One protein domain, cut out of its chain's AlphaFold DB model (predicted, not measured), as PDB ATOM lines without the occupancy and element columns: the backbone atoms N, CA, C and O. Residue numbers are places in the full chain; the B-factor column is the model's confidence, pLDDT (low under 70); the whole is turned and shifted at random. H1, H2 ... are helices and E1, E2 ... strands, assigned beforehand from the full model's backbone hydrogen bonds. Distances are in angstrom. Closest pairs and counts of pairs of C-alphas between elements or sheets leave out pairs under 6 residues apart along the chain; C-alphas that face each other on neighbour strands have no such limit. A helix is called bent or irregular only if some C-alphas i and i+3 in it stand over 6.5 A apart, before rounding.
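Overview. This is residues 20 to 225 of the 226 residues of an uncharacterized protein of Blautia luti DSM 14534 (UniProt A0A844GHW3). One face of an antiparallel four-stranded sheet, E5 E8 E7 E6, is covered by H3, which crosses the strands; H4 folds back beside H3 as a helical hairpin, and the long helix H2 crosses H3. The two-stranded ribbon E1 E4 packs on the last part of H3 and the first part of H2, the small hairpin E2 and E3 lies near the sheet's edge strand E6, and on the side of the sheet away from H3 residues 170 to 197, with H5 among them, run far out as a long loop. The printed part has 206 residues, with five named helices and eight named strands in the order E1 H1 E2 E3 E4 H2 H3 H4 E5 E6 H5 E7 E8; the class is mixed, helices and strands. The whole is compact, with a radius of gyration of the C-alphas of 17.9 A, and spans 54 by 41 by 38 A.

Arrangement. The largest sheet runs E5 (residues 142 to 148), E8 (209 to 216), E7 (198 to 206), E6 (165 to 169), all antiparallel, with a twist of 43 degrees. E5 and E8 pair through N 145 and O 212 at 2.8 A. E7 and E8 are a hairpin, with N 204 and O 211 2.8 A apart. E7 and E6 have N 168 and O 203 at 2.8 A. H3 (residues 100 to 117) is on this sheet at a height over the sheet of 9.5 A, over E8, E7 and E6, and runs across the strands, at 65 degrees to E6 on the local plane. H4 (residues 123 to 133) is also on the sheet, and the two form two layers with it, helices on one face of a sheet. H3 and H4 touch, closest at C-alphas Lys 105 and Ile 132, 5.2 A, and form a helical hairpin at a steep tilt of 44 degrees. H2 (residues 59 to 81) has a kink of 40 degrees near residue 67 and only grazes the sheet with residues 73 to 81. With its residues 66 to 73 alone H2 touches H3, opposite ways at a steep tilt of 63 degrees; the closest C-alphas are those of Leu 69 and Trp 106, 5.4 A. H1 (residues 27 to 32) touches H2, closest at C-alphas Thr 28 and Gly 74, 5.5 A, the same way at a shallow tilt of 18 degrees. E1 (residues 20 to 23) and E4 (residues 53 to 58) are antiparallel neighbours, with N 22 and O 54 2.9 A apart; the closest C-alphas of E4 and H3 are those of Ile 54 and Ser 117, 5.8 A. E2 (residues 38 to 41) and E3 (residues 44 to 47) are a hairpin with N 39 and O 46 at 2.9 A, and E2 and E6 are near each other. H5 (residues 178 to 183) touches no helix and is not on the sheet. Every O i to N i+4 pair is within hydrogen-bond range in H1, H3 and H5; in H2 it is 16 of 19, in H4 2 of 7, beside 6 of 8 O i to N i+3 pairs.

Along the chain. E1 begins at C-alpha 20, (17.263, 21.483, 66.743). H2 is 29.5 A long and irregular, with C-alphas 62 and 65 7.0 A apart; H4, 16.6 A, is only just irregular, with C-alphas 127 and 130 7.0 A apart. H3 is 25.6 A long and begins at C-alpha 100, (31.161, -1.483, 58.753). E7 measures 23.6 A, E8 22.2 A and E5 20.0 A. E8 ends at C-alpha 216, (14.931, -3.261, 49.284).

Size, cuts and confidence. The two C-alphas farthest apart, those of Gly 60 and Phe 184, are 56.5 A apart. The printed part has no cut. The links H2 to H3, E5 to E6 and H5 to E7 are long. The mean pLDDT of the printed part is 88.0; residue 38 and residues 47 to 49 are under 70.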
ATOM      1  N   THR A  20      16.017  21.067  67.386       93.69
ATOM      2  CA  THR A  20      17.263  21.483  66.743       93.69
ATOM      3  C   THR A  20      17.166  21.317  65.228       93.69
ATOM      4  O   THR A  20      16.207  20.734  64.713       93.69
ATOM      5  N   ALA A  21      18.134  21.898  64.521       91.12
ATOM      6  CA  ALA A  21      18.360  21.654  63.105       91.12
ATOM      7  C   ALA A  21      19.504  20.647  62.962       91.12
ATOM      8  O   ALA A  21      20.559  20.821  63.567       91.12
ATOM      9  N   GLU A  22      19.263  19.590  62.200       90.88
ATOM     10  CA  GLU A  22      20.234  18.547  61.892       90.88
ATOM     11  C   GLU A  22      20.790  18.778  60.492       90.88
ATOM     12  O   GLU A  22      20.008  19.004  59.566       90.88
ATOM     13  N   HIS A  23      22.107  18.714  60.316       89.31
ATOM     14  CA  HIS A  23      22.690  18.771  58.980       89.31
ATOM     15  C   HIS A  23      22.510  17.435  58.254       89.31
ATOM     16  O   HIS A  23      22.550  16.363  58.860       89.31
ATOM     17  N   ILE A  24      22.301  17.488  56.939       91.25
ATOM     18  CA  ILE A  24      22.290  16.269  56.119       91.25
ATOM     19  C   ILE A  24      23.720  15.786  55.915       91.25
ATOM     20  O   ILE A  24      24.040  14.660  56.276       91.25
ATOM     21  N   PHE A  25      24.579  16.654  55.379       91.19
ATOM     22  CA  PHE A  25      26.017  16.436  55.418       91.19
ATOM     23  C   PHE A  25      26.563  16.977  56.735       91.19
ATOM     24  O   PHE A  25      26.321  18.146  57.032       91.19
ATOM     25  N   PRO A  26      27.305  16.180  57.515       90.81
ATOM     26  CA  PRO A  26      27.858  16.634  58.783       90.81
ATOM     27  C   PRO A  26      28.649  17.935  58.632       90.81
ATOM     28  O   PRO A  26      29.393  18.101  57.663       90.81
ATOM     29  N   GLN A  27      28.560  18.823  59.625       88.94
ATOM     30  CA  GLN A  27      29.301  20.093  59.640       88.94
ATOM     31  C   GLN A  27      30.805  19.882  59.400       88.94
ATOM     32  O   GLN A  27      31.429  20.666  58.689       88.94
ATOM     33  N   THR A  28      31.375  18.802  59.943       89.88
ATOM     34  CA  THR A  28      32.774  18.418  59.724       89.88
ATOM     35  C   THR A  28      33.085  18.192  58.245       89.88
ATOM     36  O   THR A  28      34.119  18.654  57.781       89.88
ATOM     37  N   LEU A  29      32.200  17.536  57.481       90.56
ATOM     38  CA  LEU A  29      32.403  17.347  56.040       90.56
ATOM     39  C   LEU A  29      32.296  18.668  55.281       90.56
ATOM     40  O   LEU A  29      33.132  18.943  54.430       90.56
ATOM     41  N   LEU A  30      31.318  19.510  55.622       89.06
ATOM     42  CA  LEU A  30      31.164  20.831  55.003       89.06
ATOM     43  C   LEU A  30      32.407  21.712  55.222       89.06
ATOM     44  O   LEU A  30      32.802  22.463  54.341       89.06
ATOM     45  N   GLN A  31      33.065  21.589  56.379       89.25
ATOM     46  CA  GLN A  31      34.326  22.281  56.665       89.25
ATOM     47  C   GLN A  31      35.530  21.716  55.899       89.25
ATOM     48  O   GLN A  31      36.510  22.437  55.715       89.25
ATOM     49  N   LEU A  32      35.492  20.444  55.484       89.19
ATOM     50  CA  LEU A  32      36.545  19.848  54.656       89.19
ATOM     51  C   LEU A  32      36.474  20.310  53.199       89.19
ATOM     52  O   LEU A  32      37.519  20.335  52.554       89.19
ATOM     53  N   TYR A  33      35.279  20.681  52.727       86.81
ATOM     54  CA  TYR A  33      34.997  21.111  51.355       86.81
ATOM     55  C   TYR A  33      34.323  22.500  51.334       86.81
ATOM     56  O   TYR A  33      33.170  22.620  50.911       86.81
ATOM     57  N   PRO A  34      34.982  23.561  51.844       81.12
ATOM     58  CA  PRO A  34      34.391  24.899  51.970       81.12
ATOM     59  C   PRO A  34      34.006  25.541  50.627       81.12
ATOM     60  O   PRO A  34      33.182  26.450  50.595       81.12
ATOM     61  N   GLU A  35      34.589  25.076  49.524       77.62
ATOM     62  CA  GLU A  35      34.226  25.439  48.156       77.62
ATOM     63  C   GLU A  35      32.823  24.958  47.748       77.62
ATOM     64  O   GLU A  35      32.261  25.465  46.781       77.62
ATOM     65  N   GLN A  36      32.224  24.025  48.496       76.38
ATOM     66  CA  GLN A  36      30.848  23.557  48.308       76.38
ATOM     67  C   GLN A  36      29.846  24.427  49.088       76.38
ATOM     68  O   GLN A  36      29.033  23.922  49.861       76.38
ATOM     69  N   ASP A  37      29.889  25.749  48.893       70.19
ATOM     70  CA  ASP A  37      28.974  26.705  49.543       70.19
ATOM     71  C   ASP A  37      27.608  26.840  48.837       70.19
ATOM     72  O   ASP A  37      26.770  27.668  49.216       70.19
ATOM     73  N   VAL A  38      27.379  26.019  47.808       69.06
ATOM     74  CA  VAL A  38      26.136  25.925  47.043       69.06
ATOM     75  C   VAL A  38      25.563  24.519  47.161       69.06
ATOM     76  O   VAL A  38      26.161  23.544  46.709       69.06
ATOM     77  N   SER A  39      24.345  24.432  47.683       75.00
ATOM     78  CA  SER A  39      23.585  23.190  47.731       75.00
ATOM     79  C   SER A  39      22.784  22.973  46.451       75.00
ATOM     80  O   SER A  39      22.049  23.851  45.984       75.00
ATOM     81  N   PHE A  40      22.884  21.756  45.916       71.25
ATOM     82  CA  PHE A  40      22.148  21.301  44.743       71.25
ATOM     83  C   PHE A  40      21.060  20.314  45.158       71.25
ATOM     84  O   PHE A  40      21.327  19.259  45.727       71.25
ATOM     85  N   THR A  41      19.815  20.648  44.837       73.94
ATOM     86  CA  THR A  41      18.670  19.744  44.961       73.94
ATOM     87  C   THR A  41      17.908  19.708  43.637       73.94
ATOM     88  O   THR A  41      17.941  20.704  42.911       73.94
ATOM     89  N   PRO A  42      17.195  18.613  43.309       71.75
ATOM     90  CA  PRO A  42      16.406  18.522  42.081       71.75
ATOM     91  C   PRO A  42      15.491  19.724  41.779       71.75
ATOM     92  O   PRO A  42      15.333  20.068  40.612       71.75
ATOM     93  N   GLU A  43      14.913  20.402  42.781       76.19
ATOM     94  CA  GLU A  43      14.045  21.572  42.543       76.19
ATOM     95  C   GLU A  43      14.757  22.918  42.686       76.19
ATOM     96  O   GLU A  43      14.219  23.928  42.224       76.19
ATOM     97  N   LYS A  44      15.893  22.989  43.393       74.19
ATOM     98  CA  LYS A  44      16.528  24.265  43.758       74.19
ATOM     99  C   LYS A  44      18.042  24.168  43.874       74.19
ATOM    100  O   LYS A  44      18.578  23.227  44.452       74.19
ATOM    101  N   ILE A  45      18.693  25.240  43.438       75.69
ATOM    102  CA  ILE A  45      20.104  25.530  43.686       75.69
ATOM    103  C   ILE A  45      20.144  26.795  44.538       75.69
ATOM    104  O   ILE A  45      19.504  27.790  44.185       75.69
ATOM    105  N   PHE A  46      20.830  26.761  45.676       72.56
ATOM    106  CA  PHE A  46      20.925  27.918  46.565       72.56
ATOM    107  C   PHE A  46      22.244  27.920  47.332       72.56
ATOM    108  O   PHE A  46      22.785  26.869  47.658       72.56
ATOM    109  N   LYS A  47      22.749  29.121  47.624       69.81
ATOM    110  CA  LYS A  47      23.935  29.306  48.458       69.81
ATOM    111  C   LYS A  47      23.573  29.046  49.917       69.81
ATOM    112  O   LYS A  47      22.679  29.712  50.448       69.81
ATOM    113  N   ASP A  48      24.271  28.124  50.561       68.94
ATOM    114  CA  ASP A  48      24.175  27.886  51.991       68.94
ATOM    115  C   ASP A  48      25.551  27.709  52.624       68.94
ATOM    116  O   ASP A  48      26.106  26.627  52.740       68.94
ATOM    117  N   ASN A  49      26.064  28.804  53.178       66.19
ATOM    118  CA  ASN A  49      27.350  28.810  53.880       66.19
ATOM    119  C   ASN A  49      27.424  27.815  55.067       66.19
ATOM    120  O   ASN A  49      28.487  27.638  55.652       66.19
ATOM    121  N   SER A  50      26.295  27.223  55.473       70.12
ATOM    122  CA  SER A  50      26.175  26.237  56.551       70.12
ATOM    123  C   SER A  50      25.708  24.852  56.084       70.12
ATOM    124  O   SER A  50      25.525  23.977  56.926       70.12
ATOM    125  N   GLY A  51      25.462  24.647  54.788       79.00
ATOM    126  CA  GLY A  51      24.880  23.417  54.247       79.00
ATOM    127  C   GLY A  51      23.406  23.173  54.606       79.00
ATOM    128  O   GLY A  51      22.798  23.859  55.443       79.00
ATOM    129  N   LEU A  52      22.830  22.156  53.955       85.81
ATOM    130  CA  LEU A  52      21.407  21.840  54.033       85.81
ATOM    131  C   LEU A  52      21.063  21.160  55.369       85.81
ATOM    132  O   LEU A  52      21.669  20.160  55.766       85.81
ATOM    133  N   THR A  53      20.043  21.692  56.048       89.94
ATOM    134  CA  THR A  53      19.592  21.229  57.368       89.94
ATOM    135  C   THR A  53      18.104  20.892  57.400       89.94
ATOM    136  O   THR A  53      17.311  21.380  56.590       89.94
ATOM    137  N   ILE A  54      17.702  20.087  58.385       90.31
ATOM    138  CA  ILE A  54      16.306  19.784  58.693       90.31
ATOM    139  C   ILE A  54      15.983  20.018  60.173       90.31
ATOM    140  O   ILE A  54      16.635  19.502  61.076       90.31
ATOM    141  N   ALA A  55      14.958  20.835  60.430       92.25
ATOM    142  CA  ALA A  55      14.590  21.300  61.769       92.25
ATOM    143  C   ALA A  55      13.422  20.507  62.380       92.25
ATOM    144  O   ALA A  55      12.341  21.053  62.628       92.25
ATOM    145  N   ASP A  56      13.622  19.211  62.598       93.00
ATOM    146  CA  ASP A  56      12.633  18.282  63.165       93.00
ATOM    147  C   ASP A  56      13.261  17.181  64.044       93.00
ATOM    148  O   ASP A  56      12.634  16.156  64.325       93.00
ATOM    149  N   VAL A  57      14.477  17.417  64.541       94.56
ATOM    150  CA  VAL A  57      15.191  16.529  65.465       94.56
ATOM    151  C   VAL A  57      15.229  17.170  66.855       94.56
ATOM    152  O   VAL A  57      15.156  18.393  66.989       94.56
ATOM    153  N   CYS A  58      15.256  16.365  67.919       96.00
ATOM    154  CA  CYS A  58      15.431  16.874  69.279       96.00
ATOM    155  C   CYS A  58      16.904  16.919  69.684       96.00
ATOM    156  O   CYS A  58      17.699  16.089  69.246       96.00
ATOM    157  N   ALA A  59      17.235  17.832  70.599       94.12
ATOM    158  CA  ALA A  59      18.598  18.025  71.089       94.12
ATOM    159  C   ALA A  59      19.235  16.739  71.643       94.12
ATOM    160  O   ALA A  59      20.425  16.532  71.464       94.12
ATOM    161  N   GLY A  60      18.452  15.856  72.274       95.00
ATOM    162  CA  GLY A  60      18.967  14.591  72.805       95.00
ATOM    163  C   GLY A  60      19.380  13.580  71.729       95.00
ATOM    164  O   GLY A  60      20.325  12.836  71.941       95.00
ATOM    165  N   CYS A  61      18.695  13.548  70.578       95.44
ATOM    166  CA  CYS A  61      19.121  12.711  69.451       95.44
ATOM    167  C   CYS A  61      20.291  13.364  68.712       95.44
ATOM    168  O   CYS A  61      21.291  12.701  68.462       95.44
ATOM    169  N   ASN A  62      20.161  14.659  68.405       94.56
ATOM    170  CA  ASN A  62      21.150  15.433  67.656       94.56
ATOM    171  C   ASN A  62      22.515  15.437  68.366       94.56
ATOM    172  O   ASN A  62      23.491  14.961  67.805       94.56
ATOM    173  N   ASN A  63      22.562  15.826  69.643       93.25
ATOM    174  CA  ASN A  63      23.805  15.884  70.422       93.25
ATOM    175  C   ASN A  63      24.239  14.524  71.009       93.25
ATOM    176  O   ASN A  63      25.171  14.482  71.806       93.25
ATOM    177  N   GLY A  64      23.517  13.444  70.701       94.00
ATOM    178  CA  GLY A  64      23.810  12.088  71.167       94.00
ATOM    179  C   GLY A  64      24.298  11.218  70.014       94.00
ATOM    180  O   GLY A  64      25.203  11.606  69.278       94.00
ATOM    181  N   ALA A  65      23.631  10.079  69.807       94.06
ATOM    182  CA  ALA A  65      23.980   9.089  68.784       94.06
ATOM    183  C   ALA A  65      24.202   9.687  67.379       94.06
ATOM    184  O   ALA A  65      25.089   9.252  66.651       94.06
ATOM    185  N   LEU A  66      23.433  10.712  66.985       95.94
ATOM    186  CA  LEU A  66      23.582  11.316  65.658       95.94
ATOM    187  C   LEU A  66      24.897  12.091  65.505       95.94
ATOM    188  O   LEU A  66      25.501  12.033  64.433       95.94
ATOM    189  N   SER A  67      25.339  12.793  66.551       94.94
ATOM    190  CA  SER A  67      26.612  13.521  66.563       94.94
ATOM    191  C   SER A  67      27.810  12.571  66.654       94.94
ATOM    192  O   SER A  67      28.852  12.847  66.056       94.94
ATOM    193  N   GLU A  68      27.666  11.437  67.341       95.31
ATOM    194  CA  GLU A  68      28.692  10.388  67.389       95.31
ATOM    195  C   GLU A  68      28.935   9.781  65.998       95.31
ATOM    196  O   GLU A  68      30.082   9.704  65.552       95.31
ATOM    197  N   LEU A  69      27.861   9.441  65.271       96.38
ATOM    198  CA  LEU A  69      27.950   8.947  63.891       96.38
ATOM    199  C   LEU A  69      28.590   9.976  62.947       96.38
ATOM    200  O   LEU A  69      29.425   9.618  62.118       96.38
ATOM    201  N   ASP A  70      28.254  11.257  63.100       95.81
ATOM    202  CA  ASP A  70      28.863  12.335  62.311       95.81
ATOM    203  C   ASP A  70      30.343  12.527  62.599       95.81
ATOM    204  O   ASP A  70      31.120  12.813  61.687       95.81
ATOM    205  N   SER A  71      30.737  12.367  63.861       95.94
ATOM    206  CA  SER A  71      32.135  12.445  64.270       95.94
ATOM    207  C   SER A  71      32.934  11.298  63.654       95.94
ATOM    208  O   SER A  71      34.001  11.536  63.087       95.94
ATOM    209  N   TYR A  72      32.389  10.078  63.692       96.56
ATOM    210  CA  TYR A  72      32.972   8.916  63.022       96.56
ATOM    211  C   TYR A  72      33.128   9.149  61.514       96.56
ATOM    212  O   TYR A  72      34.238   9.060  60.989       96.56
ATOM    213  N   GLY A  73      32.039   9.496  60.821       96.00
ATOM    214  CA  GLY A  73      32.053   9.685  59.372       96.00
ATOM    215  C   GLY A  73      32.964  10.829  58.930       96.00
ATOM    216  O   GLY A  73      33.735  10.685  57.982       96.00
ATOM    217  N   GLY A  74      32.950  11.946  59.661       95.62
ATOM    218  CA  GLY A  74      33.842  13.076  59.415       95.62
ATOM    219  C   GLY A  74      35.321  12.694  59.510       95.62
ATOM    220  O   GLY A  74      36.103  13.033  58.622       95.62
ATOM    221  N   GLU A  75      35.704  11.951  60.550       96.25
ATOM    222  CA  GLU A  75      37.081  11.484  60.731       96.25
ATOM    223  C   GLU A  75      37.484  10.418  59.706       96.25
ATOM    224  O   GLU A  75      38.612  10.461  59.212       96.25
ATOM    225  N   LEU A  76      36.571   9.511  59.339       96.38
ATOM    226  CA  LEU A  76      36.790   8.515  58.290       96.38
ATOM    227  C   LEU A  76      37.136   9.196  56.962       96.38
ATOM    228  O   LEU A  76      38.186   8.927  56.376       96.38
ATOM    229  N   ILE A  77      36.294  10.129  56.508       95.44
ATOM    230  CA  ILE A  77      36.518  10.831  55.240       95.44
ATOM    231  C   ILE A  77      37.798  11.656  55.299       95.44
ATOM    232  O   ILE A  77      38.635  11.544  54.407       95.44
ATOM    233  N   LYS A  78      38.002  12.419  56.375       94.88
ATOM    234  CA  LYS A  78      39.197  13.248  56.552       94.88
ATOM    235  C   LYS A  78      40.498  12.450  56.468       94.88
ATOM    236  O   LYS A  78      41.456  12.942  55.885       94.88
ATOM    237  N   LYS A  79      40.546  11.264  57.081       94.06
ATOM    238  CA  LYS A  79      41.768  10.447  57.167       94.06
ATOM    239  C   LYS A  79      41.991   9.561  55.953       94.06
ATOM    240  O   LYS A  79      43.135   9.242  55.657       94.06
ATOM    241  N   GLN A  80      40.919   9.107  55.305       93.88
ATOM    242  CA  GLN A  80      41.018   8.040  54.313       93.88
ATOM    243  C   GLN A  80      40.488   8.403  52.925       93.88
ATOM    244  O   GLN A  80      40.910   7.759  51.971       93.88
ATOM    245  N   PHE A  81      39.616   9.399  52.767       92.81
ATOM    246  CA  PHE A  81      38.941   9.662  51.482       92.81
ATOM    247  C   PHE A  81      39.013  11.116  51.006       92.81
ATOM    248  O   PHE A  81      38.437  11.436  49.967       92.81
ATOM    249  N   LYS A  82      39.700  11.985  51.753       89.44
ATOM    250  CA  LYS A  82      39.874  13.397  51.407       89.44
ATOM    251  C   LYS A  82      40.833  13.586  50.234       89.44
ATOM    252  O   LYS A  82      40.527  14.342  49.321       89.44
ATOM    253  N   ASP A  83      41.986  12.931  50.292       84.31
ATOM    254  CA  ASP A  83      43.062  13.170  49.334       84.31
ATOM    255  C   ASP A  83      42.787  12.441  48.018       84.31
ATOM    256  O   ASP A  83      42.359  11.280  48.023       84.31
ATOM    257  N   GLU A  84      43.023  13.140  46.904       79.25
ATOM    258  CA  GLU A  84      42.922  12.598  45.550       79.25
ATOM    259  C   GLU A  84      43.830  11.381  45.356       79.25
ATOM    260  O   GLU A  84      44.953  11.321  45.859       79.25
ATOM    261  N   ILE A  85      43.322  10.396  44.615       81.31
ATOM    262  CA  ILE A  85      44.121   9.259  44.168       81.31
ATOM    263  C   ILE A  85      44.742   9.652  42.834       81.31
ATOM    264  O   ILE A  85      44.057   9.672  41.811       81.31
ATOM    265  N   ASP A  86      46.029   9.984  42.870       75.38
ATOM    266  CA  ASP A  86      46.784  10.390  41.688       75.38
ATOM    267  C   ASP A  86      46.926   9.223  40.693       75.38
ATOM    268  O   ASP A  86      47.028   8.053  41.077       75.38
ATOM    269  N   TYR A  87      46.981   9.541  39.400       72.88
ATOM    270  CA  TYR A  87      47.321   8.592  38.344       72.88
ATOM    271  C   TYR A  87      48.682   7.916  38.579       72.88
ATOM    272  O   TYR A  87      48.855   6.744  38.234       72.88
ATOM    273  N   ASP A  88      49.630   8.601  39.218       78.38
ATOM    274  CA  ASP A  88      50.923   8.022  39.596       78.38
ATOM    275  C   ASP A  88      50.783   6.847  40.586       78.38
ATOM    276  O   ASP A  88      51.677   6.007  40.698       78.38
ATOM    277  N   MET A  89      49.630   6.721  41.253       79.19
ATOM    278  CA  MET A  89      49.292   5.609  42.145       79.19
ATOM    279  C   MET A  89      48.590   4.440  41.436       79.19
ATOM    280  O   MET A  89      48.146   3.515  42.113       79.19
ATOM    281  N   LYS A  90      48.491   4.432  40.098       75.81
ATOM    282  CA  LYS A  90      47.747   3.409  39.325       75.81
ATOM    283  C   LYS A  90      48.125   1.951  39.627       75.81
ATOM    284  O   LYS A  90      47.282   1.073  39.482       75.81
ATOM    285  N   ASP A  91      49.369   1.709  40.037       82.06
ATOM    286  CA  ASP A  91      49.900   0.378  40.360       82.06
ATOM    287  C   ASP A  91      50.108   0.183  41.877       82.06
ATOM    288  O   ASP A  91      50.596  -0.857  42.322       82.06
ATOM    289  N   ALA A  92      49.764   1.186  42.692       85.12
ATOM    290  CA  ALA A  92      49.903   1.132  44.138       85.12
ATOM    291  C   ALA A  92      48.723   0.390  44.779       85.12
ATOM    292  O   ALA A  92      47.563   0.563  44.403       85.12
ATOM    293  N   VAL A  93      49.013  -0.406  45.809       85.50
ATOM    294  CA  VAL A  93      47.965  -0.990  46.652       85.50
ATOM    295  C   VAL A  93      47.410   0.106  47.554       85.50
ATOM    296  O   VAL A  93      48.137   0.684  48.362       85.50
ATOM    297  N   ILE A  94      46.116   0.384  47.419       85.12
ATOM    298  CA  ILE A  94      45.399   1.346  48.254       85.12
ATOM    299  C   ILE A  94      44.554   0.567  49.256       85.12
ATOM    300  O   ILE A  94      43.561  -0.057  48.888       85.12
ATOM    301  N   GLU A  95      44.937   0.626  50.527       89.56
ATOM    302  CA  GLU A  95      44.189   0.007  51.620       89.56
ATOM    303  C   GLU A  95      43.334   1.052  52.348       89.56
ATOM    304  O   GLU A  95      43.781   2.170  52.626       89.56
ATOM    305  N   LYS A  96      42.081   0.694  52.638       90.81
ATOM    306  CA  LYS A  96      41.125   1.502  53.404       90.81
ATOM    307  C   LYS A  96      40.496   0.611  54.471       90.81
ATOM    308  O   LYS A  96      40.152  -0.534  54.191       90.81
ATOM    309  N   THR A  97      40.330   1.143  55.677       93.75
ATOM    310  CA  THR A  97      39.793   0.399  56.827       93.75
ATOM    311  C   THR A  97      38.527   1.068  57.314       93.75
ATOM    312  O   THR A  97      38.556   2.247  57.655       93.75
ATOM    313  N   ILE A  98      37.432   0.314  57.368       94.12
ATOM    314  CA  ILE A  98      36.107   0.840  57.684       94.12
ATOM    315  C   ILE A  98      35.464  -0.051  58.740       94.12
ATOM    316  O   ILE A  98      35.358  -1.261  58.547       94.12
ATOM    317  N   GLU A  99      34.978   0.562  59.817       94.44
ATOM    318  CA  GLU A  99      34.099  -0.105  60.775       94.44
ATOM    319  C   GLU A  99      32.694  -0.169  60.171       94.44
ATOM    320  O   GLU A  99      31.953   0.821  60.179       94.44
ATOM    321  N   TYR A 100      32.361  -1.318  59.577       92.44
ATOM    322  CA  TYR A 100      31.161  -1.483  58.753       92.44
ATOM    323  C   TYR A 100      29.880  -1.067  59.485       92.44
ATOM    324  O   TYR A 100      29.096  -0.296  58.936       92.44
ATOM    325  N   ASP A 101      29.701  -1.485  60.739       93.19
ATOM    326  CA  ASP A 101      28.483  -1.192  61.499       93.19
ATOM    327  C   ASP A 101      28.269   0.310  61.712       93.19
ATOM    328  O   ASP A 101      27.172   0.831  61.499       93.19
ATOM    329  N   LEU A 102      29.324   1.031  62.106       95.00
ATOM    330  CA  LEU A 102      29.267   2.484  62.297       95.00
ATOM    331  C   LEU A 102      29.068   3.206  60.966       95.00
ATOM    332  O   LEU A 102      28.298   4.165  60.886       95.00
ATOM    333  N   PHE A 103      29.726   2.722  59.912       95.69
ATOM    334  CA  PHE A 103      29.596   3.270  58.571       95.69
ATOM    335  C   PHE A 103      28.180   3.120  58.027       95.69
ATOM    336  O   PHE A 103      27.581   4.113  57.622       95.69
ATOM    337  N   ALA A 104      27.604   1.923  58.084       96.00
ATOM    338  CA  ALA A 104      26.247   1.676  57.626       96.00
ATOM    339  C   ALA A 104      25.227   2.531  58.393       96.00
ATOM    340  O   ALA A 104      24.404   3.201  57.772       96.00
ATOM    341  N   LYS A 105      25.328   2.612  59.729       96.19
ATOM    342  CA  LYS A 105      24.463   3.482  60.553       96.19
ATOM    343  C   LYS A 105      24.570   4.953  60.153       96.19
ATOM    344  O   LYS A 105      23.558   5.654  60.087       96.19
ATOM    345  N   TRP A 106      25.778   5.420  59.854       96.81
ATOM    346  CA  TRP A 106      26.006   6.784  59.391       96.81
ATOM    347  C   TRP A 106      25.402   7.040  58.000       96.81
ATOM    348  O   TRP A 106      24.718   8.045  57.807       96.81
ATOM    349  N   ILE A 107      25.546   6.105  57.056       97.38
ATOM    350  CA  ILE A 107      24.906   6.193  55.733       97.38
ATOM    351  C   ILE A 107      23.375   6.202  55.850       97.38
ATOM    352  O   ILE A 107      22.720   7.052  55.243       97.38
ATOM    353  N   LEU A 108      22.797   5.329  56.681       96.88
ATOM    354  CA  LEU A 108      21.354   5.284  56.946       96.88
ATOM    355  C   LEU A 108      20.845   6.596  57.556       96.88
ATOM    356  O   LEU A 108      19.800   7.108  57.146       96.88
ATOM    357  N   LYS A 109      21.604   7.181  58.492       96.44
ATOM    358  CA  LYS A 109      21.317   8.509  59.045       96.44
ATOM    359  C   LYS A 109      21.252   9.561  57.935       96.44
ATOM    360  O   LYS A 109      20.264  10.295  57.865       96.44
ATOM    361  N   ILE A 110      22.289   9.648  57.097       96.56
ATOM    362  CA  ILE A 110      22.372  10.645  56.021       96.56
ATOM    363  C   ILE A 110      21.209  10.470  55.044       96.56
ATOM    364  O   ILE A 110      20.519  11.446  54.749       96.56
ATOM    365  N   ALA A 111      20.930   9.237  54.613       96.50
ATOM    366  CA  ALA A 111      19.808   8.926  53.733       96.50
ATOM    367  C   ALA A 111      18.463   9.351  54.346       96.50
ATOM    368  O   ALA A 111      17.666  10.023  53.693       96.50
ATOM    369  N   TYR A 112      18.221   9.041  55.625       96.06
ATOM    370  CA  TYR A 112      16.971   9.406  56.295       96.06
ATOM    371  C   TYR A 112      16.803  10.924  56.443       96.06
ATOM    372  O   TYR A 112      15.723  11.462  56.193       96.06
ATOM    373  N   ASN A 113      17.866  11.634  56.830       95.25
ATOM    374  CA  ASN A 113      17.872  13.098  56.879       95.25
ATOM    375  C   ASN A 113      17.606  13.701  55.500       95.25
ATOM    376  O   ASN A 113      16.837  14.658  55.379       95.25
ATOM    377  N   TYR A 114      18.227  13.123  54.474       94.62
ATOM    378  CA  TYR A 114      18.077  13.542  53.096       94.62
ATOM    379  C   TYR A 114      16.631  13.388  52.623       94.62
ATOM    380  O   TYR A 114      15.997  14.403  52.353       94.62
ATOM    381  N   PHE A 115      16.050  12.185  52.625       94.25
ATOM    382  CA  PHE A 115      14.671  11.979  52.152       94.25
ATOM    383  C   PHE A 115      13.663  12.917  52.831       94.25
ATOM    384  O   PHE A 115      12.802  13.514  52.175       94.25
ATOM    385  N   ARG A 116      13.813  13.130  54.143       92.88
ATOM    386  CA  ARG A 116      12.953  14.056  54.886       92.88
ATOM    387  C   ARG A 116      13.153  15.514  54.485       92.88
ATOM    388  O   ARG A 116      12.165  16.249  54.415       92.88
ATOM    389  N   SER A 117      14.378  15.959  54.190       90.94
ATOM    390  CA  SER A 117      14.619  17.343  53.748       90.94
ATOM    391  C   SER A 117      13.980  17.619  52.388       90.94
ATOM    392  O   SER A 117      13.426  18.700  52.160       90.94
ATOM    393  N   ARG A 118      13.970  16.593  51.531       88.50
ATOM    394  CA  ARG A 118      13.312  16.566  50.223       88.50
ATOM    395  C   ARG A 118      11.784  16.474  50.330       88.50
ATOM    396  O   ARG A 118      11.091  16.722  49.349       88.50
ATOM    397  N   LYS A 119      11.246  16.179  51.524       87.88
ATOM    398  CA  LYS A 119       9.820  15.899  51.788       87.88
ATOM    399  C   LYS A 119       9.287  14.730  50.956       87.88
ATOM    400  O   LYS A 119       8.124  14.736  50.555       87.88
ATOM    401  N   ILE A 120      10.150  13.754  50.701       87.62
ATOM    402  CA  ILE A 120       9.806  12.519  50.004       87.62
ATOM    403  C   ILE A 120       9.230  11.542  51.028       87.62
ATOM    404  O   ILE A 120       9.620  11.538  52.201       87.62
ATOM    405  N   GLU A 121       8.249  10.753  50.595       88.50
ATOM    406  CA  GLU A 121       7.699   9.664  51.399       88.50
ATOM    407  C   GLU A 121       8.829   8.666  51.697       88.50
ATOM    408  O   GLU A 121       9.530   8.217  50.796       88.50
ATOM    409  N   CYS A 122       9.081   8.414  52.979       92.31
ATOM    410  CA  CYS A 122      10.211   7.604  53.430       92.31
ATOM    411  C   CYS A 122       9.868   6.796  54.683       92.31
ATOM    412  O   CYS A 122      10.720   6.580  55.544       92.31
ATOM    413  N   SER A 123       8.615   6.356  54.813       92.94
ATOM    414  CA  SER A 123       8.164   5.503  55.919       92.94
ATOM    415  C   SER A 123       8.948   4.194  56.006       92.94
ATOM    416  O   SER A 123       9.202   3.719  57.111       92.94
ATOM    417  N   PHE A 124       9.422   3.663  54.873       93.19
ATOM    418  CA  PHE A 124      10.314   2.502  54.850       93.19
ATOM    419  C   PHE A 124      11.582   2.730  55.691       93.19
ATOM    420  O   PHE A 124      12.039   1.819  56.368       93.19
ATOM    421  N   MET A 125      12.093   3.967  55.768       95.06
ATOM    422  CA  MET A 125      13.288   4.276  56.558       95.06
ATOM    423  C   MET A 125      13.065   4.196  58.074       95.06
ATOM    424  O   MET A 125      14.035   4.167  58.835       95.06
ATOM    425  N   GLU A 126      11.812   4.186  58.541       92.38
ATOM    426  CA  GLU A 126      11.515   4.151  59.975       92.38
ATOM    427  C   GLU A 126      11.992   2.858  60.644       92.38
ATOM    428  O   GLU A 126      12.310   2.877  61.834       92.38
ATOM    429  N   GLU A 127      12.120   1.762  59.887       91.81
ATOM    430  CA  GLU A 127      12.641   0.492  60.403       91.81
ATOM    431  C   GLU A 127      14.118   0.567  60.814       91.81
ATOM    432  O   GLU A 127      14.543  -0.165  61.705       91.81
ATOM    433  N   TYR A 128      14.884   1.495  60.229       94.38
ATOM    434  CA  TYR A 128      16.305   1.690  60.524       94.38
ATOM    435  C   TYR A 128      16.548   2.671  61.681       94.38
ATOM    436  O   TYR A 128      17.661   2.792  62.187       94.38
ATOM    437  N   ILE A 129      15.525   3.387  62.158       94.62
ATOM    438  CA  ILE A 129      15.688   4.345  63.264       94.62
ATOM    439  C   ILE A 129      16.263   3.683  64.533       94.62
ATOM    440  O   ILE A 129      17.165   4.276  65.136       94.62
ATOM    441  N   PRO A 130      15.809   2.486  64.964       93.38
ATOM    442  CA  PRO A 130      16.389   1.808  66.118       93.38
ATOM    443  C   PRO A 130      17.885   1.522  65.961       93.38
ATOM    444  O   PRO A 130      18.627   1.795  66.899       93.38
ATOM    445  N   CYS A 131      18.350   1.052  64.795       92.56
ATOM    446  CA  CYS A 131      19.773   0.753  64.593       92.56
ATOM    447  C   CYS A 131      20.640   2.019  64.491       92.56
ATOM    448  O   CYS A 131      21.801   1.988  64.892       92.56
ATOM    449  N   ILE A 132      20.078   3.145  64.030       94.62
ATOM    450  CA  ILE A 132      20.760   4.450  64.039       94.62
ATOM    451  C   ILE A 132      20.919   4.981  65.472       94.62
ATOM    452  O   ILE A 132      21.965   5.521  65.820       94.62
ATOM    453  N   LEU A 133      19.873   4.883  66.301       93.62
ATOM    454  CA  LEU A 133      19.862   5.486  67.641       93.62
ATOM    455  C   LEU A 133      20.464   4.604  68.733       93.62
ATOM    456  O   LEU A 133      20.847   5.115  69.784       93.62
ATOM    457  N   GLN A 134      20.443   3.292  68.539       87.19
ATOM    458  CA  GLN A 134      20.775   2.305  69.555       87.19
ATOM    459  C   GLN A 134      21.808   1.330  68.998       87.19
ATOM    460  O   GLN A 134      21.980   1.182  67.787       87.19
ATOM    461  N   ASN A 135      22.482   0.603  69.886       79.62
ATOM    462  CA  ASN A 135      23.385  -0.460  69.463       79.62
ATOM    463  C   ASN A 135      22.619  -1.756  69.139       79.62
ATOM    464  O   ASN A 135      22.806  -2.776  69.795       79.62
ATOM    465  N   VAL A 136      21.704  -1.671  68.172       88.38
ATOM    466  CA  VAL A 136      20.929  -2.796  67.629       88.38
ATOM    467  C   VAL A 136      21.565  -3.245  66.310       88.38
ATOM    468  O   VAL A 136      22.218  -2.439  65.635       88.38
ATOM    469  N   GLU A 137      21.387  -4.523  65.970       87.38
ATOM    470  CA  GLU A 137      21.828  -5.106  64.700       87.38
ATOM    471  C   GLU A 137      21.213  -4.388  63.489       87.38
ATOM    472  O   GLU A 137      20.112  -3.827  63.545       87.38
ATOM    473  N   LEU A 138      21.965  -4.388  62.388       87.94
ATOM    474  CA  LEU A 138      21.522  -3.853  61.108       87.94
ATOM    475  C   LEU A 138      20.493  -4.792  60.472       87.94
ATOM    476  O   LEU A 138      20.628  -6.011  60.532       87.94
ATOM    477  N   SER A 139      19.474  -4.214  59.842       85.69
ATOM    478  CA  SER A 139      18.544  -4.974  59.005       85.69
ATOM    479  C   SER A 139      19.220  -5.393  57.696       85.69
ATOM    480  O   SER A 139      20.058  -4.675  57.164       85.69
ATOM    481  N   ASP A 140      18.803  -6.531  57.154       85.62
ATOM    482  CA  ASP A 140      19.200  -7.095  55.859       85.62
ATOM    483  C   ASP A 140      18.370  -6.558  54.670       85.62
ATOM    484  O   ASP A 140      18.401  -7.099  53.559       85.62
ATOM    485  N   ASN A 141      17.585  -5.498  54.885       90.75
ATOM    486  CA  ASN A 141      16.749  -4.867  53.856       90.75
ATOM    487  C   ASN A 141      17.438  -3.713  53.127       90.75
ATOM    488  O   ASN A 141      16.797  -2.998  52.358       90.75
ATOM    489  N   PHE A 142      18.747  -3.555  53.298       94.00
ATOM    490  CA  PHE A 142      19.527  -2.621  52.504       94.00
ATOM    491  C   PHE A 142      20.906  -3.187  52.181       94.00
ATOM    492  O   PHE A 142      21.457  -3.971  52.949       94.00
ATOM    493  N   ASP A 143      21.469  -2.730  51.068       94.62
ATOM    494  CA  ASP A 143      22.848  -3.009  50.681       94.62
ATOM    495  C   ASP A 143      23.604  -1.707  50.436       94.62
ATOM    496  O   ASP A 143      23.045  -0.723  49.940       94.62
ATOM    497  N   ILE A 144      24.895  -1.711  50.770       95.44
ATOM    498  CA  ILE A 144      25.817  -0.610  50.489       95.44
ATOM    499  C   ILE A 144      26.970  -1.155  49.655       95.44
ATOM    500  O   ILE A 144      27.813  -1.904  50.145       95.44
ATOM    501  N   PHE A 145      27.047  -0.707  48.408       94.50
ATOM    502  CA  PHE A 145      28.189  -0.930  47.534       94.50
ATOM    503  C   PHE A 145      29.110   0.273  47.638       94.50
ATOM    504  O   PHE A 145      28.740   1.378  47.243       94.50
ATOM    505  N   MET A 146      30.307   0.074  48.177       92.50
ATOM    506  CA  MET A 146      31.295   1.138  48.298       92.50
ATOM    507  C   MET A 146      32.366   1.013  47.219       92.50
ATOM    508  O   MET A 146      32.849  -0.076  46.920       92.50
ATOM    509  N   GLY A 147      32.753   2.150  46.656       91.00
ATOM    510  CA  GLY A 147      33.807   2.272  45.667       91.00
ATOM    511  C   GLY A 147      34.605   3.555  45.850       91.00
ATOM    512  O   GLY A 147      34.347   4.365  46.746       91.00
ATOM    513  N   LEU A 148      35.591   3.724  44.974       89.94
ATOM    514  CA  LEU A 148      36.446   4.900  44.923       89.94
ATOM    515  C   LEU A 148      36.103   5.736  43.693       89.94
ATOM    516  O   LEU A 148      35.982   5.208  42.587       89.94
ATOM    517  N   HIS A 149      35.981   7.044  43.883       87.88
ATOM    518  CA  HIS A 149      36.026   7.995  42.785       87.88
ATOM    519  C   HIS A 149      37.487   8.211  42.387       87.88
ATOM    520  O   HIS A 149      38.312   8.583  43.220       87.88
ATOM    521  N   ILE A 150      37.798   7.964  41.117       83.75
ATOM    522  CA  ILE A 150      39.127   8.170  40.543       83.75
ATOM    523  C   ILE A 150      38.941   9.009  39.288       83.75
ATOM    524  O   ILE A 150      38.228   8.608  38.364       83.75
ATOM    525  N   ASN A 151      39.579  10.176  39.248       79.88
ATOM    526  CA  ASN A 151      39.576  11.005  38.056       79.88
ATOM    527  C   ASN A 151      40.534  10.405  37.015       79.88
ATOM    528  O   ASN A 151      41.749  10.522  37.128       79.88
ATOM    529  N   THR A 152      39.983   9.763  35.987       77.75
ATOM    530  CA  THR A 152      40.763   9.188  34.879       77.75
ATOM    531  C   THR A 152      40.876  10.130  33.677       77.75
ATOM    532  O   THR A 152      41.274   9.702  32.591       77.75
ATOM    533  N   THR A 153      40.439  11.383  33.813       76.88
ATOM    534  CA  THR A 153      40.515  12.378  32.738       76.88
ATOM    535  C   THR A 153      41.895  13.048  32.730       76.88
ATOM    536  O   THR A 153      42.584  13.050  33.748       76.88
ATOM    537  N   PRO A 154      42.334  13.630  31.599       73.81
ATOM    538  CA  PRO A 154      43.640  14.286  31.521       73.81
ATOM    539  C   PRO A 154      43.684  15.664  32.207       73.81
ATOM    540  O   PRO A 154      44.683  16.369  32.072       73.81
ATOM    541  N   VAL A 155      42.611  16.093  32.879       78.19
ATOM    542  CA  VAL A 155      42.516  17.401  33.541       78.19
ATOM    543  C   VAL A 155      42.001  17.242  34.971       78.19
ATOM    544  O   VAL A 155      41.319  16.270  35.290       78.19
ATOM    545  N   LEU A 156      42.324  18.206  35.835       77.31
ATOM    546  CA  LEU A 156      41.859  18.220  37.225       77.31
ATOM    547  C   LEU A 156      40.331  18.308  37.294       77.31
ATOM    548  O   LEU A 156      39.695  18.942  36.449       77.31
ATOM    549  N   GLU A 157      39.741  17.700  38.324       75.94
ATOM    550  CA  GLU A 157      38.281  17.653  38.473       75.94
ATOM    551  C   GLU A 157      37.674  19.056  38.651       75.94
ATOM    552  O   GLU A 157      36.584  19.337  38.145       75.94
ATOM    553  N   GLU A 158      38.429  19.966  39.274       76.12
ATOM    554  CA  GLU A 158      38.100  21.386  39.451       76.12
ATOM    555  C   GLU A 158      37.785  22.121  38.135       76.12
ATOM    556  O   GLU A 158      37.084  23.131  38.144       76.12
ATOM    557  N   VAL A 159      38.266  21.616  36.993       78.12
ATOM    558  CA  VAL A 159      38.044  22.222  35.667       78.12
ATOM    559  C   VAL A 159      36.638  21.928  35.124       78.12
ATOM    560  O   VAL A 159      36.163  22.627  34.227       78.12
ATOM    561  N   TYR A 160      35.959  20.906  35.653       72.56
ATOM    562  CA  TYR A 160      34.605  20.532  35.253       72.56
ATOM    563  C   TYR A 160      33.561  21.077  36.239       72.56
ATOM    564  O   TYR A 160      33.201  22.249  36.201       72.56
ATOM    565  N   ASN A 161      33.031  20.202  37.093       73.88
ATOM    566  CA  ASN A 161      32.025  20.499  38.100       73.88
ATOM    567  C   ASN A 161      32.353  19.661  39.337       73.88
ATOM    568  O   ASN A 161      31.800  18.578  39.528       73.88
ATOM    569  N   TYR A 162      33.313  20.141  40.123       80.06
ATOM    570  CA  TYR A 162      33.784  19.462  41.323       80.06
ATOM    571  C   TYR A 162      32.673  19.413  42.382       80.06
ATOM    572  O   TYR A 162      32.287  20.438  42.944       80.06
ATOM    573  N   GLN A 163      32.133  18.212  42.614       85.19
ATOM    574  CA  GLN A 163      31.040  17.938  43.556       85.19
ATOM    575  C   GLN A 163      31.433  16.801  44.518       85.19
ATOM    576  O   GLN A 163      30.873  15.703  44.441       85.19
ATOM    577  N   PRO A 164      32.406  17.021  45.424       88.12
ATOM    578  CA  PRO A 164      32.871  16.018  46.383       88.12
ATOM    579  C   PRO A 164      31.811  15.648  47.427       88.12
ATOM    580  O   PRO A 164      31.942  14.612  48.071       88.12
ATOM    581  N   LEU A 165      30.767  16.463  47.608       91.31
ATOM    582  CA  LEU A 165      29.621  16.166  48.465       91.31
ATOM    583  C   LEU A 165      28.357  16.106  47.609       91.31
ATOM    584  O   LEU A 165      27.821  17.133  47.197       91.31
ATOM    585  N   GLN A 166      27.870  14.899  47.332       90.81
ATOM    586  CA  GLN A 166      26.719  14.711  46.451       90.81
ATOM    587  C   GLN A 166      25.824  13.571  46.931       90.81
ATOM    588  O   GLN A 166      26.307  12.544  47.397       90.81
ATOM    589  N   ILE A 167      24.510  13.747  46.785       93.50
ATOM    590  CA  ILE A 167      23.520  12.674  46.900       93.50
ATOM    591  C   ILE A 167      22.658  12.710  45.637       93.50
ATOM    592  O   ILE A 167      22.063  13.740  45.314       93.50
ATOM    593  N   CYS A 168      22.604  11.592  44.920       91.88
ATOM    594  CA  CYS A 168      21.812  11.395  43.716       91.88
ATOM    595  C   CYS A 168      20.737  10.337  43.972       91.88
ATOM    596  O   CYS A 168      21.043   9.198  44.327       91.88
ATOM    597  N   GLU A 169      19.481  10.729  43.782       92.44
ATOM    598  CA  GLU A 169      18.313   9.862  43.933       92.44
ATOM    599  C   GLU A 169      18.086   9.039  42.669       92.44
ATOM    600  O   GLU A 169      18.063   9.594  41.568       92.44
ATOM    601  N   ASN A 170      17.866   7.735  42.829       90.75
ATOM    602  CA  ASN A 170      17.556   6.801  41.748       90.75
ATOM    603  C   ASN A 170      18.487   6.951  40.528       90.75
ATOM    604  O   ASN A 170      18.013   7.192  39.408       90.75
ATOM    605  N   PRO A 171      19.818   6.852  40.725       91.06
ATOM    606  CA  PRO A 171      20.764   7.038  39.640       91.06
ATOM    607  C   PRO A 171      20.558   5.961  38.571       91.06
ATOM    608  O   PRO A 171      20.285   4.794  38.856       91.06
ATOM    609  N   LYS A 172      20.723   6.349  37.306       87.06
ATOM    610  CA  LYS A 172      20.659   5.404  36.189       87.06
ATOM    611  C   LYS A 172      21.975   4.648  36.087       87.06
ATOM    612  O   LYS A 172      22.981   5.219  35.673       87.06
ATOM    613  N   LEU A 173      21.937   3.361  36.406       87.81
ATOM    614  CA  LEU A 173      23.070   2.467  36.227       87.81
ATOM    615  C   LEU A 173      23.195   2.038  34.762       87.81
ATOM    616  O   LEU A 173      22.205   1.727  34.094       87.81
ATOM    617  N   ARG A 174      24.429   2.023  34.258       84.00
ATOM    618  CA  ARG A 174      24.750   1.683  32.868       84.00
ATOM    619  C   ARG A 174      25.891   0.681  32.846       84.00
ATOM    620  O   ARG A 174      26.919   0.915  33.472       84.00
ATOM    621  N   GLY A 175      25.721  -0.399  32.090       82.12
ATOM    622  CA  GLY A 175      26.782  -1.382  31.853       82.12
ATOM    623  C   GLY A 175      27.819  -0.937  30.815       82.12
ATOM    624  O   GLY A 175      28.850  -1.583  30.667       82.12
ATOM    625  N   THR A 176      27.558   0.156  30.091       81.00
ATOM    626  CA  THR A 176      28.430   0.677  29.030       81.00
ATOM    627  C   THR A 176      28.853   2.105  29.358       81.00
ATOM    628  O   THR A 176      28.060   2.888  29.882       81.00
ATOM    629  N   SER A 177      30.097   2.470  29.035       79.50
ATOM    630  CA  SER A 177      30.552   3.849  29.204       79.50
ATOM    631  C   SER A 177      29.869   4.784  28.202       79.50
ATOM    632  O   SER A 177      29.670   4.450  27.031       79.50
ATOM    633  N   ILE A 178      29.558   6.000  28.654       78.88
ATOM    634  CA  ILE A 178      28.887   7.028  27.844       78.88
ATOM    635  C   ILE A 178      29.684   7.333  26.562       78.88
ATOM    636  O   ILE A 178      29.103   7.493  25.491       78.88
ATOM    637  N   GLY A 179      31.019   7.353  26.641       79.19
ATOM    638  CA  GLY A 179      31.881   7.592  25.479       79.19
ATOM    639  C   GLY A 179      31.719   6.540  24.375       79.19
ATOM    640  O   GLY A 179      31.684   6.895  23.198       79.19
ATOM    641  N   ILE A 180      31.553   5.265  24.742       83.00
ATOM    642  CA  ILE A 180      31.287   4.178  23.787       83.00
ATOM    643  C   ILE A 180      29.893   4.344  23.178       83.00
ATOM    644  O   ILE A 180      29.748   4.239  21.960       83.00
ATOM    645  N   GLU A 181      28.876   4.662  23.985       83.69
ATOM    646  CA  GLU A 181      27.525   4.912  23.468       83.69
ATOM    647  C   GLU A 181      27.514   6.023  22.411       83.69
ATOM    648  O   GLU A 181      26.916   5.849  21.348       83.69
ATOM    649  N   PHE A 182      28.220   7.131  22.659       83.19
ATOM    650  CA  PHE A 182      28.339   8.228  21.696       83.19
ATOM    651  C   PHE A 182      29.103   7.823  20.437       83.19
ATOM    652  O   PHE A 182      28.631   8.089  19.329       83.19
ATOM    653  N   LEU A 183      30.259   7.171  20.592       90.12
ATOM    654  CA  LEU A 183      31.107   6.766  19.471       90.12
ATOM    655  C   LEU A 183      30.362   5.840  18.499       90.12
ATOM    656  O   LEU A 183      30.464   6.005  17.285       90.12
ATOM    657  N   PHE A 184      29.577   4.903  19.036       90.00
ATOM    658  CA  PHE A 184      28.831   3.916  18.253       90.00
ATOM    659  C   PHE A 184      27.357   4.283  18.020       90.00
ATOM    660  O   PHE A 184      26.627   3.494  17.423       90.00
ATOM    661  N   LYS A 185      26.915   5.475  18.447       89.31
ATOM    662  CA  LYS A 185      25.520   5.953  18.340       89.31
ATOM    663  C   LYS A 185      24.498   4.958  18.906       89.31
ATOM    664  O   LYS A 185      23.433   4.744  18.323       89.31
ATOM    665  N   LEU A 186      24.835   4.331  20.028       87.19
ATOM    666  CA  LEU A 186      23.959   3.375  20.698       87.19
ATOM    667  C   LEU A 186      22.796   4.111  21.392       87.19
ATOM    668  O   LEU A 186      22.944   5.278  21.771       87.19
ATOM    669  N   PRO A 187      21.633   3.458  21.575       84.56
ATOM    670  CA  PRO A 187      20.533   4.029  22.346       84.56
ATOM    671  C   PRO A 187      20.980   4.451  23.748       84.56
ATOM    672  O   PRO A 187      21.747   3.750  24.397       84.56
ATOM    673  N   HIS A 188      20.439   5.551  24.274       72.19
ATOM    674  CA  HIS A 188      20.793   6.048  25.614       72.19
ATOM    675  C   HIS A 188      20.369   5.138  26.775       72.19
ATOM    676  O   HIS A 188      20.631   5.464  27.926       72.19
ATOM    677  N   ASN A 189      19.655   4.052  26.514       75.88
ATOM    678  CA  ASN A 189      19.315   3.009  27.479       75.88
ATOM    679  C   ASN A 189      19.982   1.671  27.129       75.88
ATOM    680  O   ASN A 189      19.588   0.629  27.650       75.88
ATOM    681  N   PHE A 190      20.968   1.682  26.231       78.25
ATOM    682  CA  PHE A 190      21.725   0.496  25.869       78.25
ATOM    683  C   PHE A 190      22.457  -0.040  27.108       78.25
ATOM    684  O   PHE A 190      23.303   0.640  27.682       78.25
ATOM    685  N   ASN A 191      22.100  -1.252  27.541       81.81
ATOM    686  CA  ASN A 191      22.576  -1.873  28.785       81.81
ATOM    687  C   ASN A 191      22.277  -1.058  30.057       81.81
ATOM    688  O   ASN A 191      23.097  -1.019  30.979       81.81
ATOM    689  N   SER A 192      21.115  -0.400  30.133       84.88
ATOM    690  CA  SER A 192      20.642   0.144  31.409       84.88
ATOM    691  C   SER A 192      20.386  -0.988  32.401       84.88
ATOM    692  O   SER A 192      19.698  -1.953  32.066       84.88
ATOM    693  N   ILE A 193      20.900  -0.846  33.618       87.44
ATOM    694  CA  ILE A 193      20.676  -1.800  34.701       87.44
ATOM    695  C   ILE A 193      19.525  -1.269  35.554       87.44
ATOM    696  O   ILE A 193      19.557  -0.126  36.013       87.44
ATOM    697  N   THR A 194      18.510  -2.105  35.754       86.62
ATOM    698  CA  THR A 194      17.379  -1.818  36.640       86.62
ATOM    699  C   THR A 194      17.482  -2.729  37.847       86.62
ATOM    700  O   THR A 194      17.607  -3.940  37.685       86.62
ATOM    701  N   ILE A 195      17.387  -2.152  39.040       90.25
ATOM    702  CA  ILE A 195      17.290  -2.907  40.287       90.25
ATOM    703  C   ILE A 195      15.799  -3.172  40.551       90.25
ATOM    704  O   ILE A 195      15.065  -2.213  40.801       90.25
ATOM    705  N   PRO A 196      15.292  -4.410  40.423       88.00
ATOM    706  CA  PRO A 196      13.890  -4.709  40.715       88.00
ATOM    707  C   PRO A 196      13.613  -4.652  42.227       88.00
ATOM    708  O   PRO A 196      14.535  -4.696  43.027       88.00
ATOM    709  N   GLU A 197      12.341  -4.557  42.620       92.38
ATOM    710  CA  GLU A 197      11.889  -4.716  44.020       92.38
ATOM    711  C   GLU A 197      12.634  -3.887  45.091       92.38
ATOM    712  O   GLU A 197      12.849  -4.337  46.219       92.38
ATOM    713  N   ASN A 198      12.964  -2.635  44.765       92.88
ATOM    714  CA  ASN A 198      13.494  -1.653  45.715       92.88
ATOM    715  C   ASN A 198      12.446  -0.583  46.082       92.88
ATOM    716  O   ASN A 198      11.539  -0.299  45.296       92.88
ATOM    717  N   GLU A 199      12.581  -0.014  47.280       94.44
ATOM    718  CA  GLU A 199      11.877   1.193  47.735       94.44
ATOM    719  C   GLU A 199      12.556   2.452  47.180       94.44
ATOM    720  O   GLU A 199      11.900   3.397  46.736       94.44
ATOM    721  N   SER A 200      13.893   2.474  47.204       94.62
ATOM    722  CA  SER A 200      14.698   3.572  46.673       94.62
ATOM    723  C   SER A 200      16.155   3.158  46.475       94.62
ATOM    724  O   SER A 200      16.648   2.224  47.112       94.62
ATOM    725  N   THR A 201      16.877   3.909  45.643       95.50
ATOM    726  CA  THR A 201      18.337   3.805  45.534       95.50
ATOM    727  C   THR A 201      18.987   5.182  45.619       95.50
ATOM    728  O   THR A 201      18.443   6.168  45.116       95.50
ATOM    729  N   LEU A 202      20.161   5.261  46.247       96.25
ATOM    730  CA  LEU A 202      20.940   6.493  46.375       96.25
ATOM    731  C   LEU A 202      22.379   6.259  45.918       96.25
ATOM    732  O   LEU A 202      22.999   5.282  46.320       96.25
ATOM    733  N   ALA A 203      22.942   7.185  45.144       96.12
ATOM    734  CA  ALA A 203      24.391   7.321  45.022       96.12
ATOM    735  C   ALA A 203      24.855   8.495  45.884       96.12
ATOM    736  O   ALA A 203      24.389   9.619  45.707       96.12
ATOM    737  N   ILE A 204      25.754   8.236  46.826       96.06
ATOM    738  CA  ILE A 204      26.282   9.215  47.773       96.06
ATOM    739  C   ILE A 204      27.785   9.341  47.541       96.06
ATOM    740  O   ILE A 204      28.474   8.332  47.403       96.06
ATOM    741  N   ARG A 205      28.302  10.567  47.517       93.69
ATOM    742  CA  ARG A 205      29.729  10.860  47.376       93.69
ATOM    743  C   ARG A 205      30.225  11.719  48.534       93.69
ATOM    744  O   ARG A 205      29.594  12.725  48.858       93.69
ATOM    745  N   PHE A 206      31.364  11.319  49.105       93.75
ATOM    746  CA  PHE A 206      32.149  12.079  50.079       93.75
ATOM    747  C   PHE A 206      33.630  12.086  49.676       93.75
ATOM    748  O   PHE A 206      34.360  11.132  49.951       93.75
ATOM    749  N   GLY A 207      34.089  13.151  49.024       90.44
ATOM    750  CA  GLY A 207      35.418  13.191  48.412       90.44
ATOM    751  C   GLY A 207      35.578  12.044  47.423       90.44
ATOM    752  O   GLY A 207      34.835  11.959  46.439       90.44
ATOM    753  N   ASN A 208      36.496  11.126  47.732       90.44
ATOM    754  CA  ASN A 208      36.744   9.934  46.923       90.44
ATOM    755  C   ASN A 208      35.946   8.699  47.338       90.44
ATOM    756  O   ASN A 208      35.991   7.694  46.634       90.44
ATOM    757  N   ALA A 209      35.199   8.744  48.438       94.19
ATOM    758  CA  ALA A 209      34.265   7.678  48.779       94.19
ATOM    759  C   ALA A 209      32.991   7.818  47.942       94.19
ATOM    760  O   ALA A 209      32.335   8.862  47.981       94.19
ATOM    761  N   VAL A 210      32.622   6.760  47.221       94.56
ATOM    762  CA  VAL A 210      31.333   6.659  46.528       94.56
ATOM    763  C   VAL A 210      30.585   5.460  47.081       94.56
ATOM    764  O   VAL A 210      31.132   4.364  47.158       94.56
ATOM    765  N   MET A 211      29.330   5.662  47.449       96.69
ATOM    766  CA  MET A 211      28.450   4.617  47.947       96.69
ATOM    767  C   MET A 211      27.222   4.549  47.058       96.69
ATOM    768  O   MET A 211      26.565   5.562  46.832       96.69
ATOM    769  N   TYR A 212      26.880   3.354  46.599       96.62
ATOM    770  CA  TYR A 212      25.583   3.061  46.022       96.62
ATOM    771  C   TYR A 212      24.770   2.261  47.036       96.62
ATOM    772  O   TYR A 212      25.170   1.172  47.441       96.62
ATOM    773  N   VAL A 213      23.664   2.839  47.488       97.06
ATOM    774  CA  VAL A 213      22.801   2.287  48.530       97.06
ATOM    775  C   VAL A 213      21.504   1.827  47.891       97.06
ATOM    776  O   VAL A 213      20.862   2.599  47.174       97.06
ATOM    777  N   ILE A 214      21.112   0.591  48.176       96.06
ATOM    778  CA  ILE A 214      19.839   0.017  47.747       96.06
ATOM    779  C   ILE A 214      18.994  -0.220  48.988       96.06
ATOM    780  O   ILE A 214      19.439  -0.898  49.906       96.06
ATOM    781  N   PHE A 215      17.778   0.321  49.007       95.69
ATOM    782  CA  PHE A 215      16.769   0.006  50.014       95.69
ATOM    783  C   PHE A 215      15.770  -0.962  49.397       95.69
ATOM    784  O   PHE A 215      14.997  -0.580  48.518       95.69
ATOM    785  N   TRP A 216      15.806  -2.221  49.812       95.19
ATOM    786  CA  TRP A 216      14.931  -3.261  49.284       95.19
ATOM    787  C   TRP A 216      13.536  -3.162  49.885       95.19
ATOM    788  O   TRP A 216      13.369  -2.794  51.049       95.19
ATOM    789  N   LYS A 217      12.524  -3.566  49.116       93.19
ATOM    790  CA  LYS A 217      11.212  -3.844  49.704       93.19
ATOM    791  C   LYS A 217      11.332  -5.019  50.671       93.19
ATOM    792  O   LYS A 217      12.084  -5.960  50.416       93.19
ATOM    793  N   LYS A 218      10.536  -5.012  51.741       86.88
ATOM    794  CA  LYS A 218      10.562  -6.061  52.781       86.88
ATOM    795  C   LYS A 218      10.343  -7.472  52.241       86.88
ATOM    796  O   LYS A 218      10.982  -8.409  52.703       86.88
ATOM    797  N   ASP A 219       9.482  -7.603  51.236       87.12
ATOM    798  CA  ASP A 219       9.144  -8.887  50.619       87.12
ATOM    799  C   ASP A 219      10.028  -9.211  49.397       87.12
ATOM    800  O   ASP A 219       9.699 -10.102  48.612       87.12
ATOM    801  N   CYS A 220      11.138  -8.485  49.198       88.19
ATOM    802  CA  CYS A 220      12.060  -8.732  48.091       88.19
ATOM    803  C   CYS A 220      12.701 -10.130  48.229       88.19
ATOM    804  O   CYS A 220      13.350 -10.408  49.244       88.19
ATOM    805  N   PRO A 221      12.559 -11.015  47.220       87.38
ATOM    806  CA  PRO A 221      13.193 -12.326  47.221       87.38
ATOM    807  C   PRO A 221      14.709 -12.233  47.422       87.38
ATOM    808  O   PRO A 221      15.391 -11.470  46.744       87.38
ATOM    809  N   VAL A 222      15.255 -13.086  48.293       83.75
ATOM    810  CA  VAL A 222      16.701 -13.143  48.598       83.75
ATOM    811  C   VAL A 222      17.555 -13.352  47.340       83.75
ATOM    812  O   VAL A 222      18.690 -12.896  47.277       83.75
ATOM    813  N   GLU A 223      17.013 -14.027  46.328       85.06
ATOM    814  CA  GLU A 223      17.668 -14.267  45.039       85.06
ATOM    815  C   GLU A 223      17.894 -12.985  44.228       85.06
ATOM    816  O   GLU A 223      18.845 -12.931  43.462       85.06
ATOM    817  N   LEU A 224      17.051 -11.959  44.404       82.81
ATOM    818  CA  LEU A 224      17.185 -10.670  43.716       82.81
ATOM    819  C   LEU A 224      18.147  -9.710  44.426       82.81
ATOM    820  O   LEU A 224      18.576  -8.734  43.817       82.81
ATOM    821  N   LYS A 225      18.472  -9.980  45.697       80.88
ATOM    822  CA  LYS A 225      19.453  -9.213  46.482       80.88
ATOM    823  C   LYS A 225      20.909  -9.638  46.197       80.88
ATOM    824  O   LYS A 225      21.828  -8.941  46.608       80.88
TER     825      LYS A 225